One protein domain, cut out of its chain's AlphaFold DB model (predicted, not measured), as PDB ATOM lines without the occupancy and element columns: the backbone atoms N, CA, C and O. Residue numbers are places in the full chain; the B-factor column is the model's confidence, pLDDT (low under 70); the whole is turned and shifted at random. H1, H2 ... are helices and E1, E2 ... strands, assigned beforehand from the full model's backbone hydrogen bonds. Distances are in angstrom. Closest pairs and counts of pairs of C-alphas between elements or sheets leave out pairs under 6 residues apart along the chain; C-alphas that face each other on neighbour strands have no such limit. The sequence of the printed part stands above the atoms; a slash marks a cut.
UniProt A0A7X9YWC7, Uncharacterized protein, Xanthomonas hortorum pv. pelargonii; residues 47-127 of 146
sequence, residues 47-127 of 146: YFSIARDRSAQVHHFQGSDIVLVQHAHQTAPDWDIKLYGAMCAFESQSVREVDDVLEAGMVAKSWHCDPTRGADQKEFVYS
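This is residues 47 to 127 of the 146 residues of an uncharacterized protein of Xanthomonas hortorum pv. pelargonii (UniProt A0A7X9YWC7). A long, strongly twisted sheet of four strands has the short helix H2 over one face, near E3. E2 and E3 run side by side through most of its length, and the tiny helix H1 lies beyond one end of this pair, at the end of the long axis opposite the turn between E3 and E4. The 81 printed residues hold E1, E2, H1, E3, E4 and H2 along the chain; the sheet order is E1, E2, E3, E4, all antiparallel, and the class is mostly strand. The whole is loose and elongated, with a radius of gyration of the C-alphas of 14.6 A and spans of 49 by 26 by 17 A.

The inner strands E2, residues 64 to 74, and E3, residues 88 to 98, are antiparallel at 162 degrees, with N 69 and O 93 2.9 A apart, within hydrogen-bond range. E4, residues 101 to 110, is an edge strand and forms a hairpin with E3, at 159 degrees; N 92 and O 108 are 2.9 A apart. E1, residues 58 to 61, is the other edge strand and forms a hairpin with E2, at 132 degrees; N 59 and O 66 are 2.9 A apart. Residues 47 to 48 make a short antiparallel pairing with residues 69 to 70 of E2. H2, residues 121 to 125, is on the sheet and over E3, at a height over the sheet of 6.9 A; its closest C-alphas to E3 are those of Phe 124 and Ser 94, 5.4 A. H1, residues 81 to 84, is not on the sheet, and is apart from H2. H1 is too short for an O i to N i+4 pair; H2 has 0 of 1 within range, but 2 of 2 O i to N i+3 pairs.

E2 is 33.2 A long, E3 32.5 A and E4 27.8 A. E1 begins at C-alpha 58, (-18.889, -27.339, 112.342), and H2 ends at C-alpha 125, (-22.355, -37.289, 116.888).

The C-alphas of Leu 83 and Asp 99, 50.3 A apart, are the two farthest apart. The printed part has no cut and no long link. Mean pLDDT of the printed part is 86.1; residues 77 to 78, 116 and 118 are under 70.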
ATOM      1  N   TYR A  47     -28.004 -28.879 101.939       92.75
ATOM      2  CA  TYR A  47     -27.420 -27.732 102.594       92.75
ATOM      3  C   TYR A  47     -26.708 -28.193 103.861       92.75
ATOM      4  O   TYR A  47     -27.082 -29.202 104.459       92.75
ATOM      5  N   PHE A  48     -25.679 -27.465 104.275       94.56
ATOM      6  CA  PHE A  48     -25.126 -27.638 105.608       94.56
ATOM      7  C   PHE A  48     -26.054 -26.999 106.635       94.56
ATOM      8  O   PHE A  48     -26.677 -25.969 106.360       94.56
ATOM      9  N   SER A  49     -26.091 -27.569 107.838       93.00
ATOM     10  CA  SER A  49     -26.709 -26.892 108.972       93.00
ATOM     11  C   SER A  49     -26.032 -25.546 109.215       93.00
ATOM     12  O   SER A  49     -24.818 -25.398 109.075       93.00
ATOM     13  N   ILE A  50     -26.835 -24.539 109.550       91.25
ATOM     14  CA  ILE A  50     -26.401 -23.142 109.522       91.25
ATOM     15  C   ILE A  50     -26.056 -22.669 110.937       91.25
ATOM     16  O   ILE A  50     -26.862 -22.767 111.865       91.25
ATOM     17  N   ALA A  51     -24.847 -22.136 111.108       89.44
ATOM     18  CA  ALA A  51     -24.408 -21.493 112.338       89.44
ATOM     19  C   ALA A  51     -25.010 -20.082 112.493       89.44
ATOM     20  O   ALA A  51     -25.591 -19.506 111.573       89.44
ATOM     21  N   ARG A  52     -24.857 -19.479 113.680       86.00
ATOM     22  CA  ARG A  52     -25.417 -18.141 113.973       86.00
ATOM     23  C   ARG A  52     -24.883 -17.039 113.051       86.00
ATOM     24  O   ARG A  52     -25.576 -16.053 112.827       86.00
ATOM     25  N   ASP A  53     -23.672 -17.207 112.534       89.38
ATOM     26  CA  ASP A  53     -23.002 -16.292 111.604       89.38
ATOM     27  C   ASP A  53     -23.344 -16.562 110.126       89.38
ATOM     28  O   ASP A  53     -22.779 -15.924 109.242       89.38
ATOM     29  N   ARG A  54     -24.289 -17.474 109.856       87.88
ATOM     30  CA  ARG A  54     -24.678 -17.943 108.517       87.88
ATOM     31  C   ARG A  54     -23.592 -18.710 107.755       87.88
ATOM     32  O   ARG A  54     -23.710 -18.873 106.543       87.88
ATOM     33  N   SER A  55     -22.572 -19.207 108.446       91.88
ATOM     34  CA  SER A  55     -21.654 -20.209 107.901       91.88
ATOM     35  C   SER A  55     -22.181 -21.630 108.134       91.88
ATOM     36  O   SER A  55     -23.208 -21.830 108.793       91.88
ATOM     37  N   ALA A  56     -21.491 -22.631 107.586       93.94
ATOM     38  CA  ALA A  56     -21.764 -24.019 107.929       93.94
ATOM     39  C   ALA A  56     -21.387 -24.264 109.392       93.94
ATOM     40  O   ALA A  56     -20.294 -23.916 109.838       93.94
ATOM     41  N   GLN A  57     -22.285 -24.888 110.142       93.38
ATOM     42  CA  GLN A  57     -22.007 -25.306 111.504       93.38
ATOM     43  C   GLN A  57     -21.037 -26.487 111.479       93.38
ATOM     44  O   GLN A  57     -21.319 -27.536 110.899       93.38
ATOM     45  N   VAL A  58     -19.906 -26.308 112.152       92.62
ATOM     46  CA  VAL A  58     -18.889 -27.339 112.342       92.62
ATOM     47  C   VAL A  58     -18.797 -27.636 113.829       92.62
ATOM     48  O   VAL A  58     -18.666 -26.721 114.644       92.62
ATOM     49  N   HIS A  59     -18.872 -28.911 114.193       91.38
ATOM     50  CA  HIS A  59     -18.623 -29.363 115.558       91.38
ATOM     51  C   HIS A  59     -17.315 -30.121 115.626       91.38
ATOM     52  O   HIS A  59     -17.091 -31.048 114.857       91.38
ATOM     53  N   HIS A  60     -16.490 -29.759 116.600       88.69
ATOM     54  CA  HIS A  60     -15.305 -30.523 116.940       88.69
ATOM     55  C   HIS A  60     -15.646 -31.520 118.047       88.69
ATOM     56  O   HIS A  60     -16.062 -31.128 119.142       88.69
ATOM     57  N   PHE A  61     -15.462 -32.811 117.786       84.75
ATOM     58  CA  PHE A  61     -15.712 -33.853 118.772       84.75
ATOM     59  C   PHE A  61     -14.650 -34.946 118.683       84.75
ATOM     60  O   PHE A  61     -14.429 -35.534 117.629       84.75
ATOM     61  N   GLN A  62     -13.987 -35.212 119.815       81.62
ATOM     62  CA  GLN A  62     -12.954 -36.245 119.952       81.62
ATOM     63  C   GLN A  62     -11.899 -36.230 118.822       81.62
ATOM     64  O   GLN A  62     -11.547 -37.276 118.278       81.62
ATOM     65  N   GLY A  63     -11.392 -35.041 118.480       82.31
ATOM     66  CA  GLY A  63     -10.312 -34.871 117.505       82.31
ATOM     67  C   GLY A  63     -10.755 -34.795 116.042       82.31
ATOM     68  O   GLY A  63      -9.908 -34.532 115.197       82.31
ATOM     69  N   SER A  64     -12.046 -34.960 115.749       87.75
ATOM     70  CA  SER A  64     -12.596 -34.827 114.396       87.75
ATOM     71  C   SER A  64     -13.536 -33.636 114.299       87.75
ATOM     72  O   SER A  64     -14.370 -33.414 115.181       87.75
ATOM     73  N   ASP A  65     -13.435 -32.916 113.188       91.62
ATOM     74  CA  ASP A  65     -14.453 -31.958 112.783       91.62
ATOM     75  C   ASP A  65     -15.605 -32.698 112.101       91.62
ATOM     76  O   ASP A  65     -15.403 -33.702 111.412       91.62
ATOM     77  N   ILE A  66     -16.822 -32.212 112.324       94.19
ATOM     78  CA  ILE A  66     -18.056 -32.833 111.856       94.19
ATOM     79  C   ILE A  66     -18.986 -31.745 111.338       94.19
ATOM     80  O   ILE A  66     -19.263 -30.764 112.030       94.19
ATOM     81  N   VAL A  67     -19.516 -31.955 110.140       95.69
ATOM     82  CA  VAL A  67     -20.592 -31.155 109.550       95.69
ATOM     83  C   VAL A  67     -21.872 -31.977 109.483       95.69
ATOM     84  O   VAL A  67     -21.831 -33.208 109.486       95.69
ATOM     85  N   LEU A  68     -23.013 -31.302 109.399       95.38
ATOM     86  CA  LEU A  68     -24.308 -31.941 109.201       95.38
ATOM     87  C   LEU A  68     -24.891 -31.489 107.870       95.38
ATOM     88  O   LEU A  68     -25.063 -30.295 107.636       95.38
ATOM     89  N   VAL A  69     -25.192 -32.453 107.006       95.44
ATOM     90  CA  VAL A  69     -25.841 -32.223 105.716       95.44
ATOM     91  C   VAL A  69     -27.330 -32.490 105.872       95.44
ATOM     92  O   VAL A  69     -27.718 -33.451 106.532       95.44
ATOM     93  N   GLN A  70     -28.162 -31.623 105.306       93.88
ATOM     94  CA  GLN A  70     -29.597 -31.566 105.547       93.88
ATOM     95  C   GLN A  70     -30.366 -31.419 104.229       93.88
ATOM     96  O   GLN A  70     -29.939 -30.705 103.319       93.88
ATOM     97  N   HIS A  71     -31.520 -32.077 104.149       92.88
ATOM     98  CA  HIS A  71     -32.444 -32.032 103.021       92.88
ATOM     99  C   HIS A  71     -33.890 -32.084 103.526       92.88
ATOM    100  O   HIS A  71     -34.202 -32.835 104.447       92.88
ATOM    101  N   ALA A  72     -34.786 -31.310 102.911       90.62
ATOM    102  CA  ALA A  72     -36.218 -31.372 103.183       90.62
ATOM    103  C   ALA A  72     -37.017 -31.414 101.877       90.62
ATOM    104  O   ALA A  72     -36.802 -30.594 100.981       90.62
ATOM    105  N   HIS A  73     -37.990 -32.319 101.797       87.75
ATOM    106  CA  HIS A  73     -38.933 -32.386 100.681       87.75
ATOM    107  C   HIS A  73     -40.363 -32.588 101.171       87.75
ATOM    108  O   HIS A  73     -40.613 -33.247 102.182       87.75
ATOM    109  N   GLN A  74     -41.323 -32.031 100.434       84.62
ATOM    110  CA  GLN A  74     -42.741 -32.216 100.728       84.62
ATOM    111  C   GLN A  74     -43.169 -33.660 100.444       84.62
ATOM    112  O   GLN A  74     -42.884 -34.195  99.370       84.62
ATOM    113  N   THR A  75     -43.873 -34.277 101.393       81.12
ATOM    114  CA  THR A  75     -44.280 -35.697 101.314       81.12
ATOM    115  C   THR A  75     -45.725 -35.901 100.884       81.12
ATOM    116  O   THR A  75     -46.061 -36.966 100.374       81.12
ATOM    117  N   ALA A  76     -46.574 -34.884 101.030       74.00
ATOM    118  CA  ALA A  76     -47.959 -34.925 100.590       74.00
ATOM    119  C   ALA A  76     -48.248 -33.688  99.724       74.00
ATOM    120  O   ALA A  76     -48.135 -32.571 100.220       74.00
ATOM    121  N   PRO A  77     -48.573 -33.846  98.430       64.38
ATOM    122  CA  PRO A  77     -48.988 -32.723  97.592       64.38
ATOM    123  C   PRO A  77     -50.478 -32.370  97.759       64.38
ATOM    124  O   PRO A  77     -50.828 -31.203  97.631       64.38
ATOM    125  N   ASP A  78     -51.333 -33.343  98.100       69.88
ATOM    126  CA  ASP A  78     -52.807 -33.196  98.081       69.88
ATOM    127  C   ASP A  78     -53.428 -32.862  99.446       69.88
ATOM    128  O   ASP A  78     -54.647 -32.851  99.618       69.88
ATOM    129  N   TRP A  79     -52.595 -32.637 100.452       74.62
ATOM    130  CA  TRP A  79     -53.038 -32.391 101.815       74.62
ATOM    131  C   TRP A  79     -53.275 -30.880 102.035       74.62
ATOM    132  O   TRP A  79     -52.638 -30.051 101.381       74.62
ATOM    133  N   ASP A  80     -54.219 -30.487 102.902       76.69
ATOM    134  CA  ASP A  80     -54.621 -29.074 103.027       76.69
ATOM    135  C   ASP A  80     -53.550 -28.223 103.737       76.69
ATOM    136  O   ASP A  80     -53.587 -27.983 104.946       76.69
ATOM    137  N   ILE A  81     -52.597 -27.724 102.944       77.25
ATOM    138  CA  ILE A  81     -51.493 -26.871 103.398       77.25
ATOM    139  C   ILE A  81     -51.988 -25.616 104.110       77.25
ATOM    140  O   ILE A  81     -51.335 -25.159 105.052       77.25
ATOM    141  N   LYS A  82     -53.127 -25.055 103.687       78.06
ATOM    142  CA  LYS A  82     -53.660 -23.831 104.292       78.06
ATOM    143  C   LYS A  82     -54.178 -24.093 105.699       78.06
ATOM    144  O   LYS A  82     -54.069 -23.204 106.539       78.06
ATOM    145  N   LEU A  83     -54.725 -25.282 105.942       80.00
ATOM    146  CA  LEU A  83     -55.328 -25.625 107.221       80.00
ATOM    147  C   LEU A  83     -54.322 -26.155 108.250       80.00
ATOM    148  O   LEU A  83     -54.477 -25.825 109.425       80.00
ATOM    149  N   TYR A  84     -53.290 -26.915 107.852       75.56
ATOM    150  CA  TYR A  84     -52.361 -27.491 108.845       75.56
ATOM    151  C   TYR A  84     -50.851 -27.208 108.667       75.56
ATOM    152  O   TYR A  84     -50.062 -27.696 109.471       75.56
ATOM    153  N   GLY A  85     -50.431 -26.419 107.662       77.00
ATOM    154  CA  GLY A  85     -49.011 -26.142 107.360       77.00
ATOM    155  C   GLY A  85     -48.195 -27.315 106.777       77.00
ATOM    156  O   GLY A  85     -48.371 -28.457 107.162       77.00
ATOM    157  N   ALA A  86     -47.284 -27.045 105.829       80.62
ATOM    158  CA  ALA A  86     -46.606 -28.055 104.993       80.62
ATOM    159  C   ALA A  86     -46.062 -29.296 105.746       80.62
ATOM    160  O   ALA A  86     -45.368 -29.173 106.753       80.62
ATOM    161  N   MET A  87     -46.307 -30.493 105.194       83.50
ATOM    162  CA  MET A  87     -45.711 -31.749 105.659       83.50
ATOM    163  C   MET A  87     -44.467 -32.091 104.836       83.50
ATOM    164  O   MET A  87     -44.564 -32.409 103.646       83.50
ATOM    165  N   CYS A  88     -43.298 -32.072 105.477       87.69
ATOM    166  CA  CYS A  88     -42.036 -32.433 104.839       87.69
ATOM    167  C   CYS A  88     -41.347 -33.575 105.575       87.69
ATOM    168  O   CYS A  88     -41.358 -33.624 106.806       87.69
ATOM    169  N   ALA A  89     -40.727 -34.460 104.802       89.81
ATOM    170  CA  ALA A  89     -39.694 -35.335 105.314       89.81
ATOM    171  C   ALA A  89     -38.397 -34.538 105.337       89.81
ATOM    172  O   ALA A  89     -37.969 -33.994 104.316       89.81
ATOM    173  N   PHE A  90     -37.802 -34.478 106.517       91.12
ATOM    174  CA  PHE A  90     -36.469 -33.958 106.716       91.12
ATOM    175  C   PHE A  90     -35.510 -35.132 106.868       91.12
ATOM    176  O   PHE A  90     -35.769 -36.058 107.640       91.12
ATOM    177  N   GLU A  91     -34.411 -35.090 106.130       93.31
ATOM    178  CA  GLU A  91     -33.318 -36.045 106.208       93.31
ATOM    179  C   GLU A  91     -32.034 -35.298 106.557       93.31
ATOM    180  O   GLU A  91     -31.750 -34.233 106.001       93.31
ATOM    181  N   SER A  92     -31.232 -35.862 107.453       93.75
ATOM    182  CA  SER A  92     -29.897 -35.349 107.734       93.75
ATOM    183  C   SER A  92     -28.873 -36.464 107.848       93.75
ATOM    184  O   SER A  92     -29.192 -37.604 108.184       93.75
ATOM    185  N   GLN A  93     -27.627 -36.137 107.533       95.31
ATOM    186  CA  GLN A  93     -26.508 -37.058 107.647       95.31
ATOM    187  C   GLN A  93     -25.253 -36.284 108.023       95.31
ATOM    188  O   GLN A  93     -24.897 -35.297 107.375       95.31
ATOM    189  N   SER A  94     -24.598 -36.710 109.098       95.38
ATOM    190  CA  SER A  94     -23.332 -36.120 109.515       95.38
ATOM    191  C   SER A  94     -22.193 -36.645 108.648       95.38
ATOM    192  O   SER A  94     -22.222 -37.787 108.190       95.38
ATOM    193  N   VAL A  95     -21.182 -35.807 108.434       95.25
ATOM    194  CA  VAL A  95     -19.942 -36.172 107.747       95.25
ATOM    195  C   VAL A  95     -18.779 -35.695 108.596       95.25
ATOM    196  O   VAL A  95     -18.751 -34.535 109.012       95.25
ATOM    197  N   ARG A  96     -17.832 -36.589 108.866       93.44
ATOM    198  CA  ARG A  96     -16.582 -36.279 109.563       93.44
ATOM    199  C   ARG A  96     -15.386 -36.622 108.692       93.44
ATOM    200  O   ARG A  96     -15.496 -37.446 107.787       93.44
ATOM    201  N   GLU A  97     -14.245 -36.033 109.018       89.44
ATOM    202  CA  GLU A  97     -12.957 -36.472 108.486       89.44
ATOM    203  C   GLU A  97     -12.145 -37.175 109.583       89.44
ATOM    204  O   GLU A  97     -12.047 -36.698 110.721       89.44
ATOM    205  N   VAL A  98     -11.585 -38.336 109.241       86.81
ATOM    206  CA  VAL A  98     -10.687 -39.125 110.089       86.81
ATOM    207  C   VAL A  98      -9.531 -39.602 109.223       86.81
ATOM    208  O   VAL A  98      -9.758 -40.316 108.250       86.81
ATOM    209  N   ASP A  99      -8.297 -39.246 109.587       85.19
ATOM    210  CA  ASP A  99      -7.086 -39.644 108.853       85.19
ATOM    211  C   ASP A  99      -7.210 -39.381 107.332       85.19
ATOM    212  O   ASP A  99      -6.969 -40.276 106.522       85.19
ATOM    213  N   ASP A 100      -7.658 -38.175 106.952       85.75
ATOM    214  CA  ASP A 100      -7.913 -37.734 105.568       85.75
ATOM    215  C   ASP A 100      -9.057 -38.461 104.823       85.75
ATOM    216  O   ASP A 100      -9.336 -38.169 103.653       85.75
ATOM    217  N   VAL A 101      -9.783 -39.365 105.484       88.12
ATOM    218  CA  VAL A 101     -10.918 -40.100 104.907       88.12
ATOM    219  C   VAL A 101     -12.240 -39.505 105.389       88.12
ATOM    220  O   VAL A 101     -12.446 -39.301 106.586       88.12
ATOM    221  N   LEU A 102     -13.154 -39.241 104.448       92.12
ATOM    222  CA  LEU A 102     -14.524 -38.850 104.773       92.12
ATOM    223  C   LEU A 102     -15.329 -40.068 105.225       92.12
ATOM    224  O   LEU A 102     -15.372 -41.096 104.550       92.12
ATOM    225  N   GLU A 103     -16.019 -39.920 106.348       92.31
ATOM    226  CA  GLU A 103     -16.952 -40.908 106.870       92.31
ATOM    227  C   GLU A 103     -18.323 -40.260 107.048       92.31
ATOM    228  O   GLU A 103     -18.438 -39.175 107.623       92.31
ATOM    229  N   ALA A 104     -19.370 -40.936 106.575       93.31
ATOM    230  CA  ALA A 104     -20.747 -40.519 106.791       93.31
ATOM    231  C   ALA A 104     -21.351 -41.285 107.967       93.31
ATOM    232  O   ALA A 104     -21.204 -42.505 108.071       93.31
ATOM    233  N   GLY A 105     -22.089 -40.579 108.815       91.75
ATOM    234  CA  GLY A 105     -22.950 -41.196 109.812       91.75
ATOM    235  C   GLY A 105     -24.195 -41.839 109.188       91.75
ATOM    236  O   GLY A 105     -24.447 -41.755 107.987       91.75
ATOM    237  N   MET A 106     -25.020 -42.466 110.018       91.12
ATOM    238  CA  MET A 106     -26.375 -42.891 109.652       91.12
ATOM    239  C   MET A 106     -27.265 -41.709 109.235       91.12
ATOM    240  O   MET A 106     -27.120 -40.594 109.741       91.12
ATOM    241  N   VAL A 107     -28.228 -41.978 108.350       93.56
ATOM    242  CA  VAL A 107     -29.269 -41.013 107.971       93.56
ATOM    243  C   VAL A 107     -30.291 -40.888 109.098       93.56
ATOM    244  O   VAL A 107     -30.949 -41.866 109.456       93.56
ATOM    245  N   ALA A 108     -30.463 -39.677 109.618       90.81
ATOM    246  CA  ALA A 108     -31.539 -39.325 110.532       90.81
ATOM    247  C   ALA A 108     -32.742 -38.776 109.755       90.81
ATOM    248  O   ALA A 108     -32.588 -38.144 108.709       90.81
ATOM    249  N   LYS A 109     -33.953 -39.033 110.267       90.81
ATOM    250  CA  LYS A 109     -35.213 -38.587 109.661       90.81
ATOM    251  C   LYS A 109     -36.111 -37.922 110.691       90.81
ATOM    252  O   LYS A 109     -36.246 -38.420 111.807       90.81
ATOM    253  N   SER A 110     -36.759 -36.834 110.303       87.44
ATOM    254  CA  SER A 110     -37.740 -36.127 111.125       87.44
ATOM    255  C   SER A 110     -38.803 -35.456 110.243       87.44
ATOM    256  O   SER A 110     -38.787 -35.580 109.017       87.44
ATOM    257  N   TRP A 111     -39.767 -34.777 110.869       86.69
ATOM    258  CA  TRP A 111     -40.912 -34.170 110.188       86.69
ATOM    259  C   TRP A 111     -40.928 -32.655 110.401       86.69
ATOM    260  O   TRP A 111     -41.595 -32.147 111.301       86.69
ATOM    261  N   HIS A 112     -40.162 -31.925 109.591       84.56
ATOM    262  CA  HIS A 112     -40.236 -30.468 109.491       84.56
ATOM    263  C   HIS A 112     -39.799 -29.985 108.108       84.56
ATOM    264  O   HIS A 112     -39.058 -30.657 107.400       84.56
ATOM    265  N   CYS A 113     -40.269 -28.799 107.724       83.06
ATOM    266  CA  CYS A 113     -39.989 -28.216 106.411       83.06
ATOM    267  C   CYS A 113     -38.858 -27.191 106.403       83.06
ATOM    268  O   CYS A 113     -38.508 -26.723 105.331       83.06
ATOM    269  N   ASP A 114     -38.314 -26.809 107.558       79.12
ATOM    270  CA  ASP A 114     -37.210 -25.853 107.623       79.12
ATOM    271  C   ASP A 114     -35.876 -26.598 107.782       79.12
ATOM    272  O   ASP A 114     -35.575 -27.038 108.896       79.12
ATOM    273  N   PRO A 115     -35.082 -26.763 106.706       71.50
ATOM    274  CA  PRO A 115     -33.756 -27.352 106.792       71.50
ATOM    275  C   PRO A 115     -32.680 -26.353 107.236       71.50
ATOM    276  O   PRO A 115     -31.515 -26.705 107.232       71.50
ATOM    277  N   THR A 116     -33.029 -25.114 107.603       65.25
ATOM    278  CA  THR A 116     -32.083 -24.126 108.166       65.25
ATOM    279  C   THR A 116     -32.142 -24.030 109.676       65.25
ATOM    280  O   THR A 116     -31.323 -23.335 110.286       65.25
ATOM    281  N   ARG A 117     -33.099 -24.723 110.302       70.50
ATOM    282  CA  ARG A 117     -33.180 -24.792 111.751       70.50
ATOM    283  C   ARG A 117     -31.861 -25.358 112.270       70.50
ATOM    284  O   ARG A 117     -31.467 -26.464 111.905       70.50
ATOM    285  N   GLY A 118     -31.176 -24.564 113.095       66.88
ATOM    286  CA  GLY A 118     -29.902 -24.956 113.687       66.88
ATOM    287  C   GLY A 118     -30.011 -26.329 114.346       66.88
ATOM    288  O   GLY A 118     -31.016 -26.631 114.993       66.88
ATOM    289  N   ALA A 119     -28.979 -27.140 114.153       82.50
ATOM    290  CA  ALA A 119     -28.939 -28.508 114.634       82.50
ATOM    291  C   ALA A 119     -28.369 -28.577 116.055       82.50
ATOM    292  O   ALA A 119     -27.439 -27.835 116.411       82.50
ATOM    293  N   ASP A 120     -28.926 -29.473 116.871       83.94
ATOM    294  CA  ASP A 120     -28.364 -29.779 118.187       83.94
ATOM    295  C   ASP A 120     -27.062 -30.570 118.030       83.94
ATOM    296  O   ASP A 120     -26.900 -31.348 117.090       83.94
ATOM    297  N   GLN A 121     -26.139 -30.428 118.984       82.56
ATOM    298  CA  GLN A 121     -24.858 -31.139 118.957       82.56
ATOM    299  C   GLN A 121     -25.035 -32.661 118.808       82.56
ATOM    300  O   GLN A 121     -24.220 -33.310 118.151       82.56
ATOM    301  N   LYS A 122     -26.098 -33.246 119.378       85.81
ATOM    302  CA  LYS A 122     -26.343 -34.694 119.297       85.81
ATOM    303  C   LYS A 122     -26.570 -35.176 117.868       85.81
ATOM    304  O   LYS A 122     -26.181 -36.297 117.560       85.81
ATOM    305  N   GLU A 123     -27.129 -34.343 116.996       86.12
ATOM    306  CA  GLU A 123     -27.387 -34.708 115.596       86.12
ATOM    307  C   GLU A 123     -26.088 -34.908 114.799       86.12
ATOM    308  O   GLU A 123     -26.072 -35.659 113.828       86.12
ATOM    309  N   PHE A 124     -24.978 -34.310 115.241       89.12
ATOM    310  CA  PHE A 124     -23.666 -34.485 114.614       89.12
ATOM    311  C   PHE A 124     -23.001 -35.802 115.019       89.12
ATOM    312  O   PHE A 124     -22.324 -36.426 114.205       89.12
ATOM    313  N   VAL A 125     -23.172 -36.224 116.277       85.00
ATOM    314  CA  VAL A 125     -22.355 -37.289 116.888       85.00
ATOM    315  C   VAL A 125     -23.086 -38.615 117.092       85.00
ATOM    316  O   VAL A 125     -22.426 -39.645 117.195       85.00
ATOM    317  N   TYR A 126     -24.423 -38.614 117.162       78.31
ATOM    318  CA  TYR A 126     -25.220 -39.780 117.579       78.31
ATOM    319  C   TYR A 126     -25.052 -41.009 116.677       78.31
ATOM    320  O   TYR A 126     -25.253 -42.133 117.120       78.31
ATOM    321  N   SER A 127     -24.676 -40.806 115.418       75.00
ATOM    322  CA  SER A 127     -24.672 -41.839 114.387       75.00
ATOM    323  C   SER A 127     -23.336 -42.572 114.209       75.00
ATOM    324  O   SER A 127     -23.202 -43.383 113.291       75.00
TER     325      SER A 127